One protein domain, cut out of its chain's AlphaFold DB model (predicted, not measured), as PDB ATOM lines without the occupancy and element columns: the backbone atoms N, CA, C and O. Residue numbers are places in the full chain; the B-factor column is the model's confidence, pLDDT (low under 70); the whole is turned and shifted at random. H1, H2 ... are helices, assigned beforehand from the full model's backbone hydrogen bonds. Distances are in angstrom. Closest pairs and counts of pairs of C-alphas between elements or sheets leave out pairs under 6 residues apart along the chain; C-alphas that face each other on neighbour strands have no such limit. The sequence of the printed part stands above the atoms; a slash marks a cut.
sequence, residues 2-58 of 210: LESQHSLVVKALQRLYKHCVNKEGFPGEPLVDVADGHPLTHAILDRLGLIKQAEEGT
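What this domain is: This is residues 2 to 58 of the 210 residues of the protein "C6 transcription factor, putative" of Byssochlamys spectabilis (strain No. 5 / NBRC 109023) (UniProt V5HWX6). Picture an open U: the long helix H1 is one arm, residues 23 to 39, which hold no named element, make the base, and the short helices H2 and H3, one after the other, make the second arm. The middle of the U is empty, and H1 touches neither H2 nor H3. The printed part has 57 residues with three named helices, H1, H2 and H3 in that order along the chain, and no named strand; its class is all helix. The whole is extended, with a radius of gyration of the C-alphas of 16.6 A, and flat, spanning 39 by 30 by 13 A along its three main axes.

Where its parts are: Find C-alpha 2 at (-20.560, -2.388, -43.773); from there H1, residues 2 to 22, runs 30.5 A to C-alpha 22 at (-39.784, -25.641, -39.303). Read on through residues 23 to 39, and at Leu 40 you reach H2, residues 40 to 47, which is 11.1 A from first to last C-alpha. After two more residues comes H3, residues 50 to 56, with 10.1 A between its first and last C-alphas; it ends at C-alpha 56, at (-54.020, 11.302, -48.947).

How they stand to each other: Begin with H1, the longest helix: it is apart from H2 and apart from H3, and residues 2 to 15 and 17 to 23, of which 17 to 22 belong to H1, stand free. Then look at Leu 45 and Ile 51, whose C-alphas, 5.9 A apart, are the closest of H2 and H3. These two helices only just touch, with 3 pairs of C-alphas within 8 A, and they touch only at the corner by their link. Their lines stand at a steep tilt of 66 degrees, and they run the same way; their centres are 11.8 A apart. Residues 52 to 58, of which 52 to 56 belong to H3, stand free. Along the backbone of H1, H2 and H3, each O i to N i+4 pair is within hydrogen-bond range.

The domain as a whole: The two C-alphas farthest apart are those of Glu 3 and Asp 36, at 45.6 A, while the first and last printed C-alphas, of Leu 2 and Thr 58, are 37.4 A apart. The printed part has no cut. The link from H1 to H2 is long, with 17 residues, and the link from H2 to H3 is tight, with 2. In the B-factor column the mean pLDDT of the printed part is 85.1; look at residues 56 to 58 for the three under 70, where the model's confidence is low.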
ATOM      1  N   LEU A   2     -20.371  -1.080 -43.113       79.75
ATOM      2  CA  LEU A   2     -20.560  -2.388 -43.773       79.75
ATOM      3  C   LEU A   2     -20.884  -3.532 -42.797       79.75
ATOM      4  O   LEU A   2     -21.678  -4.416 -43.101       79.75
ATOM      5  N   GLU A   3     -20.318  -3.489 -41.593       75.81
ATOM      6  CA  GLU A   3     -20.495  -4.546 -40.592       75.81
ATOM      7  C   GLU A   3     -21.935  -4.645 -40.057       75.81
ATOM      8  O   GLU A   3     -22.457  -5.745 -39.861       75.81
ATOM      9  N   SER A   4     -22.632  -3.512 -39.907       76.06
ATOM     10  CA  SER A   4     -24.039  -3.503 -39.489       76.06
ATOM     11  C   SER A   4     -24.965  -4.071 -40.568       76.06
ATOM     12  O   SER A   4     -25.888  -4.818 -40.243       76.06
ATOM     13  N   GLN A   5     -24.694  -3.785 -41.846       91.25
ATOM     14  CA  GLN A   5     -25.436  -4.384 -42.959       91.25
ATOM     15  C   GLN A   5     -25.213  -5.897 -43.038       91.25
ATOM     16  O   GLN A   5     -26.173  -6.649 -43.185       91.25
ATOM     17  N   HIS A   6     -23.972  -6.361 -42.868       92.38
ATOM     18  CA  HIS A   6     -23.670  -7.793 -42.879       92.38
ATOM     19  C   HIS A   6     -24.391  -8.540 -41.745       92.38
ATOM     20  O   HIS A   6     -24.970  -9.601 -41.970       92.38
ATOM     21  N   SER A   7     -24.457  -7.949 -40.545       91.44
ATOM     22  CA  SER A   7     -25.237  -8.495 -39.425       91.44
ATOM     23  C   SER A   7     -26.727  -8.637 -39.760       91.44
ATOM     24  O   SER A   7     -27.335  -9.669 -39.466       91.44
ATOM     25  N   LEU A   8     -27.320  -7.645 -40.434       94.38
ATOM     26  CA  LEU A   8     -28.719  -7.703 -40.861       94.38
ATOM     27  C   LEU A   8     -28.967  -8.858 -41.842       94.38
ATOM     28  O   LEU A   8     -29.915  -9.621 -41.657       94.38
ATOM     29  N   VAL A   9     -28.092  -9.021 -42.838       95.19
ATOM     30  CA  VAL A   9     -28.184 -10.101 -43.833       95.19
ATOM     31  C   VAL A   9     -28.058 -11.471 -43.170       95.19
ATOM     32  O   VAL A   9     -28.886 -12.347 -43.405       95.19
ATOM     33  N   VAL A  10     -27.074 -11.651 -42.284       95.94
ATOM     34  CA  VAL A  10     -26.878 -12.916 -41.558       95.94
ATOM     35  C   VAL A  10     -28.092 -13.244 -40.685       95.94
ATOM     36  O   VAL A  10     -28.561 -14.382 -40.687       95.94
ATOM     37  N   LYS A  11     -28.668 -12.252 -39.993       94.94
ATOM     38  CA  LYS A  11     -29.895 -12.445 -39.198       94.94
ATOM     39  C   LYS A  11     -31.096 -12.794 -40.075       94.94
ATOM     40  O   LYS A  11     -31.898 -13.640 -39.681       94.94
ATOM     41  N   ALA A  12     -31.222 -12.178 -41.250       94.31
ATOM     42  CA  ALA A  12     -32.275 -12.501 -42.207       94.31
ATOM     43  C   ALA A  12     -32.140 -13.941 -42.726       94.31
ATOM     44  O   ALA A  12     -33.109 -14.697 -42.680       94.31
ATOM     45  N   LEU A  13     -30.930 -14.357 -43.114       96.38
ATOM     46  CA  LEU A  13     -30.640 -15.728 -43.550       96.38
ATOM     47  C   LEU A  13     -30.920 -16.753 -42.448       96.38
ATOM     48  O   LEU A  13     -31.544 -17.781 -42.700       96.38
ATOM     49  N   GLN A  14     -30.513 -16.461 -41.212       94.75
ATOM     50  CA  GLN A  14     -30.763 -17.347 -40.080       94.75
ATOM     51  C   GLN A  14     -32.264 -17.511 -39.802       94.75
ATOM     52  O   GLN A  14     -32.716 -18.615 -39.498       94.75
ATOM     53  N   ARG A  15     -33.046 -16.430 -39.908       91.56
ATOM     54  CA  ARG A  15     -34.511 -16.483 -39.772       91.56
ATOM     55  C   ARG A  15     -35.157 -17.259 -40.919       91.56
ATOM     56  O   ARG A  15     -36.010 -18.098 -40.655       91.56
ATOM     57  N   LEU A  16     -34.711 -17.036 -42.155       92.94
ATOM     58  CA  LEU A  16     -35.202 -17.762 -43.327       92.94
ATOM     59  C   LEU A  16     -34.964 -19.268 -43.188       92.94
ATOM     60  O   LEU A  16     -35.891 -20.053 -43.349       92.94
ATOM     61  N   TYR A  17     -33.745 -19.664 -42.813       94.88
ATOM     62  CA  TYR A  17     -33.406 -21.067 -42.589       94.88
ATOM     63  C   TYR A  17     -34.310 -21.717 -41.534       94.88
ATOM     64  O   TYR A  17     -34.829 -22.807 -41.762       94.88
ATOM     65  N   LYS A  18     -34.552 -21.033 -40.404       93.31
ATOM     66  CA  LYS A  18     -35.474 -21.518 -39.363       93.31
ATOM     67  C   LYS A  18     -36.889 -21.722 -39.902       93.31
ATOM     68  O   LYS A  18     -37.451 -22.791 -39.689       93.31
ATOM     69  N   HIS A  19     -37.429 -20.755 -40.644       91.06
ATOM     70  CA  HIS A  19     -38.759 -20.891 -41.245       91.06
ATOM     71  C   HIS A  19     -38.834 -22.064 -42.231       91.06
ATOM     72  O   HIS A  19     -39.763 -22.868 -42.158       91.06
ATOM     73  N   CYS A  20     -37.821 -22.239 -43.089       90.69
ATOM     74  CA  CYS A  20     -37.769 -23.356 -44.035       90.69
ATOM     75  C   CYS A  20     -37.713 -24.723 -43.335       90.69
ATOM     76  O   CYS A  20     -38.434 -25.639 -43.727       90.69
ATOM     77  N   VAL A  21     -36.874 -24.867 -42.303       92.81
ATOM     78  CA  VAL A  21     -36.721 -26.129 -41.557       92.81
ATOM     79  C   VAL A  21     -37.976 -26.459 -40.752       92.81
ATOM     80  O   VAL A  21     -38.423 -27.605 -40.759       92.81
ATOM     81  N   ASN A  22     -38.579 -25.459 -40.110       91.69
ATOM     82  CA  ASN A  22     -39.784 -25.641 -39.303       91.69
ATOM     83  C   ASN A  22     -41.058 -25.794 -40.151       91.69
ATOM     84  O   ASN A  22     -42.124 -26.057 -39.598       91.69
ATOM     85  N   LYS A  23     -40.967 -25.626 -41.481       86.50
ATOM     86  CA  LYS A  23     -42.118 -25.503 -42.394       86.50
ATOM     87  C   LYS A  23     -43.100 -24.411 -41.954       86.50
ATOM     88  O   LYS A  23     -44.301 -24.508 -42.196       86.50
ATOM     89  N   GLU A  24     -42.579 -23.376 -41.307       81.50
ATOM     90  CA  GLU A  24     -43.345 -22.192 -40.954       81.50
ATOM     91  C   GLU A  24     -43.441 -21.306 -42.197       81.50
ATOM     92  O   GLU A  24     -42.432 -20.984 -42.828       81.50
ATOM     93  N   GLY A  25     -44.665 -20.943 -42.574       79.00
ATOM     94  CA  GLY A  25     -44.897 -19.977 -43.641       79.00
ATOM     95  C   GLY A  25     -44.438 -18.575 -43.243       79.00
ATOM     96  O   GLY A  25     -44.159 -18.290 -42.076       79.00
ATOM     97  N   PHE A  26     -44.391 -17.673 -44.220       81.12
ATOM     98  CA  PHE A  26     -44.236 -16.257 -43.909       81.12
ATOM     99  C   PHE A  26     -45.486 -15.746 -43.182       81.12
ATOM    100  O   PHE A  26     -46.596 -16.163 -43.519       81.12
ATOM    101  N   PRO A  27     -45.326 -14.861 -42.185       78.44
ATOM    102  CA  PRO A  27     -46.463 -14.281 -41.493       78.44
ATOM    103  C   PRO A  27     -47.314 -13.450 -42.464       78.44
ATOM    104  O   PRO A  27     -46.783 -12.711 -43.294       78.44
ATOM    105  N   GLY A  28     -48.633 -13.544 -42.305       82.00
ATOM    106  CA  GLY A  28     -49.619 -12.880 -43.155       82.00
ATOM    107  C   GLY A  28     -50.370 -13.863 -44.049       82.00
ATOM    108  O   GLY A  28     -49.833 -14.885 -44.470       82.00
ATOM    109  N   GLU A  29     -51.631 -13.544 -44.330       81.38
ATOM    110  CA  GLU A  29     -52.420 -14.298 -45.303       81.38
ATOM    111  C   GLU A  29     -51.728 -14.245 -46.671       81.38
ATOM    112  O   GLU A  29     -51.245 -13.175 -47.061       81.38
ATOM    113  N   PRO A  30     -51.674 -15.342 -47.438       82.50
ATOM    114  CA  PRO A  30     -51.180 -15.307 -48.806       82.50
ATOM    115  C   PRO A  30     -51.863 -14.206 -49.626       82.50
ATOM    116  O   PRO A  30     -53.027 -13.850 -49.415       82.50
ATOM    117  N   LEU A  31     -51.126 -13.612 -50.560       82.31
ATOM    118  CA  LEU A  31     -51.744 -12.780 -51.585       82.31
ATOM    119  C   LEU A  31     -52.514 -13.704 -52.519       82.31
ATOM    120  O   LEU A  31     -51.918 -14.524 -53.213       82.31
ATOM    121  N   VAL A  32     -53.838 -13.611 -52.469       81.69
ATOM    122  CA  VAL A  32     -54.719 -14.332 -53.380       81.69
ATOM    123  C   VAL A  32     -54.830 -13.504 -54.650       81.69
ATOM    124  O   VAL A  32     -55.057 -12.298 -54.578       81.69
ATOM    125  N   ASP A  33     -54.652 -14.152 -55.796       75.88
ATOM    126  CA  ASP A  33     -54.982 -13.558 -57.086       75.88
ATOM    127  C   ASP A  33     -56.508 -13.579 -57.217       75.88
ATOM    128  O   ASP A  33     -57.118 -14.628 -57.449       75.88
ATOM    129  N   VAL A  34     -57.138 -12.450 -56.901       74.06
ATOM    130  CA  VAL A  34     -58.590 -12.316 -56.957       74.06
ATOM    131  C   VAL A  34     -58.954 -11.840 -58.362       74.06
ATOM    132  O   VAL A  34     -58.361 -10.917 -58.902       74.06
ATOM    133  N   ALA A  35     -59.948 -12.477 -58.983       72.50
ATOM    134  CA  ALA A  35     -60.477 -12.064 -60.286       72.50
ATOM    135  C   ALA A  35     -61.443 -10.863 -60.175       72.50
ATOM    136  O   ALA A  35     -62.383 -10.735 -60.957       72.50
ATOM    137  N   ASP A  36     -61.253 -10.004 -59.174       73.56
ATOM    138  CA  ASP A  36     -62.058  -8.812 -58.881       73.56
ATOM    139  C   ASP A  36     -61.703  -7.620 -59.786       73.56
ATOM    140  O   ASP A  36     -62.294  -6.548 -59.675       73.56
ATOM    141  N   GLY A  37     -60.781  -7.821 -60.731       77.06
ATOM    142  CA  GLY A  37     -60.340  -6.805 -61.682       77.06
ATOM    143  C   GLY A  37     -59.206  -5.928 -61.154       77.06
ATOM    144  O   GLY A  37     -58.721  -5.071 -61.893       77.06
ATOM    145  N   HIS A  38     -58.737  -6.157 -59.924       77.62
ATOM    146  CA  HIS A  38     -57.565  -5.485 -59.381       77.62
ATOM    147  C   HIS A  38     -56.331  -6.383 -59.545       77.62
ATOM    148  O   HIS A  38     -56.328  -7.521 -59.084       77.62
ATOM    149  N   PRO A  39     -55.255  -5.911 -60.200       82.12
ATOM    150  CA  PRO A  39     -54.063  -6.732 -60.379       82.12
ATOM    151  C   PRO A  39     -53.428  -7.060 -59.023       82.12
ATOM    152  O   PRO A  39     -53.480  -6.246 -58.101       82.12
ATOM    153  N   LEU A  40     -52.723  -8.192 -58.928       86.69
ATOM    154  CA  LEU A  40     -51.951  -8.605 -57.743       86.69
ATOM    155  C   LEU A  40     -51.081  -7.474 -57.158       86.69
ATOM    156  O   LEU A  40     -50.912  -7.359 -55.943       86.69
ATOM    157  N   THR A  41     -50.565  -6.599 -58.022       89.88
ATOM    158  CA  THR A  41     -49.827  -5.391 -57.641       89.88
ATOM    159  C   THR A  41     -50.628  -4.474 -56.714       89.88
ATOM    160  O   THR A  41     -50.070  -3.982 -55.740       89.88
ATOM    161  N   HIS A  42     -51.925  -4.273 -56.954       90.75
ATOM    162  CA  HIS A  42     -52.789  -3.453 -56.102       90.75
ATOM    163  C   HIS A  42     -52.889  -4.038 -54.686       90.75
ATOM    164  O   HIS A  42     -52.681  -3.330 -53.706       90.75
ATOM    165  N   ALA A  43     -53.104  -5.352 -54.564       88.62
ATOM    166  CA  ALA A  43     -53.149  -6.028 -53.266       88.62
ATOM    167  C   ALA A  43     -51.808  -5.952 -52.510       88.62
ATOM    168  O   ALA A  43     -51.791  -5.818 -51.285       88.62
ATOM    169  N   ILE A  44     -50.677  -6.010 -53.226       90.69
ATOM    170  CA  ILE A  44     -49.346  -5.796 -52.636       90.69
ATOM    171  C   ILE A  44     -49.230  -4.364 -52.102       90.69
ATOM    172  O   ILE A  44     -48.849  -4.170 -50.949       90.69
ATOM    173  N   LEU A  45     -49.561  -3.367 -52.924       91.38
ATOM    174  CA  LEU A  45     -49.426  -1.956 -52.567       91.38
ATOM    175  C   LEU A  45     -50.358  -1.552 -51.411       91.38
ATOM    176  O   LEU A  45     -49.931  -0.787 -50.546       91.38
ATOM    177  N   ASP A  46     -51.581  -2.085 -51.347       88.56
ATOM    178  CA  ASP A  46     -52.527  -1.831 -50.248       88.56
ATOM    179  C   ASP A  46     -52.000  -2.362 -48.907       88.56
ATOM    180  O   ASP A  46     -51.972  -1.639 -47.911       88.56
ATOM    181  N   ARG A  47     -51.473  -3.594 -48.882       88.94
ATOM    182  CA  ARG A  47     -50.872  -4.170 -47.664       88.94
ATOM    183  C   ARG A  47     -49.627  -3.423 -47.208       88.94
ATOM    184  O   ARG A  47     -49.351  -3.369 -46.011       88.94
ATOM    185  N   LEU A  48     -48.874  -2.865 -48.152       89.56
ATOM    186  CA  LEU A  48     -47.752  -1.976 -47.856       89.56
ATOM    187  C   LEU A  48     -48.213  -0.577 -47.411       89.56
ATOM    188  O   LEU A  48     -47.383   0.211 -46.966       89.56
ATOM    189  N   GLY A  49     -49.510  -0.266 -47.506       89.06
ATOM    190  CA  GLY A  49     -50.086   1.034 -47.162       89.06
ATOM    191  C   GLY A  49     -49.766   2.141 -48.168       89.06
ATOM    192  O   GLY A  49     -50.051   3.303 -47.896       89.06
ATOM    193  N   LEU A  50     -49.187   1.801 -49.321       92.56
ATOM    194  CA  LEU A  50     -48.692   2.772 -50.301       92.56
ATOM    195  C   LEU A  50     -49.822   3.416 -51.110       92.56
ATOM    196  O   LEU A  50     -49.679   4.549 -51.557       92.56
ATOM    197  N   ILE A  51     -50.946   2.715 -51.279       88.19
ATOM    198  CA  ILE A  51     -52.116   3.241 -52.001       88.19
ATOM    199  C   ILE A  51     -52.743   4.398 -51.221       88.19
ATOM    200  O   ILE A  51     -52.869   5.496 -51.749       88.19
ATOM    201  N   LYS A  52     -53.017   4.191 -49.929       85.00
ATOM    202  CA  LYS A  52     -53.612   5.214 -49.054       85.00
ATOM    203  C   LYS A  52     -52.730   6.454 -48.924       85.00
ATOM    204  O   LYS A  52     -53.231   7.567 -48.946       85.00
ATOM    205  N   GLN A  53     -51.411   6.261 -48.846       86.19
ATOM    206  CA  GLN A  53     -50.455   7.370 -48.797       86.19
ATOM    207  C   GLN A  53     -50.470   8.229 -50.066       86.19
ATOM    208  O   GLN A  53     -50.270   9.438 -49.982       86.19
ATOM    209  N   ALA A  54     -50.685   7.620 -51.232       79.88
ATOM    210  CA  ALA A  54     -50.782   8.352 -52.490       79.88
ATOM    211  C   ALA A  54     -52.120   9.099 -52.628       79.88
ATOM    212  O   ALA A  54     -52.149  10.196 -53.183       79.88
ATOM    213  N   GLU A  55     -53.204   8.515 -52.114       78.44
ATOM    214  CA  GLU A  55     -54.539   9.125 -52.107       78.44
ATOM    215  C   GLU A  55     -54.608  10.335 -51.161       78.44
ATOM    216  O   GLU A  55     -55.128  11.375 -51.545       78.44
ATOM    217  N   GLU A  56     -54.023  10.234 -49.964       67.94
ATOM    218  CA  GLU A  56     -54.020  11.302 -48.947       67.94
ATOM    219  C   GLU A  56     -52.984  12.405 -49.270       67.94
ATOM    220  O   GLU A  56     -53.241  13.597 -49.141       67.94
ATOM    221  N   GLY A  57     -51.819  12.047 -49.823       59.31
ATOM    222  CA  GLY A  57     -50.724  12.993 -50.083       59.31
ATOM    223  C   GLY A  57     -50.950  14.035 -51.191       59.31
ATOM    224  O   GLY A  57     -50.069  14.872 -51.403       59.31
ATOM    225  N   THR A  58     -52.075  14.002 -51.911       56.06
ATOM    226  CA  THR A  58     -52.348  14.942 -53.015       56.06
ATOM    227  C   THR A  58     -53.241  16.115 -52.596       56.06
ATOM    228  O   THR A  58     -53.051  17.222 -53.101       56.06
TER     229      THR A  58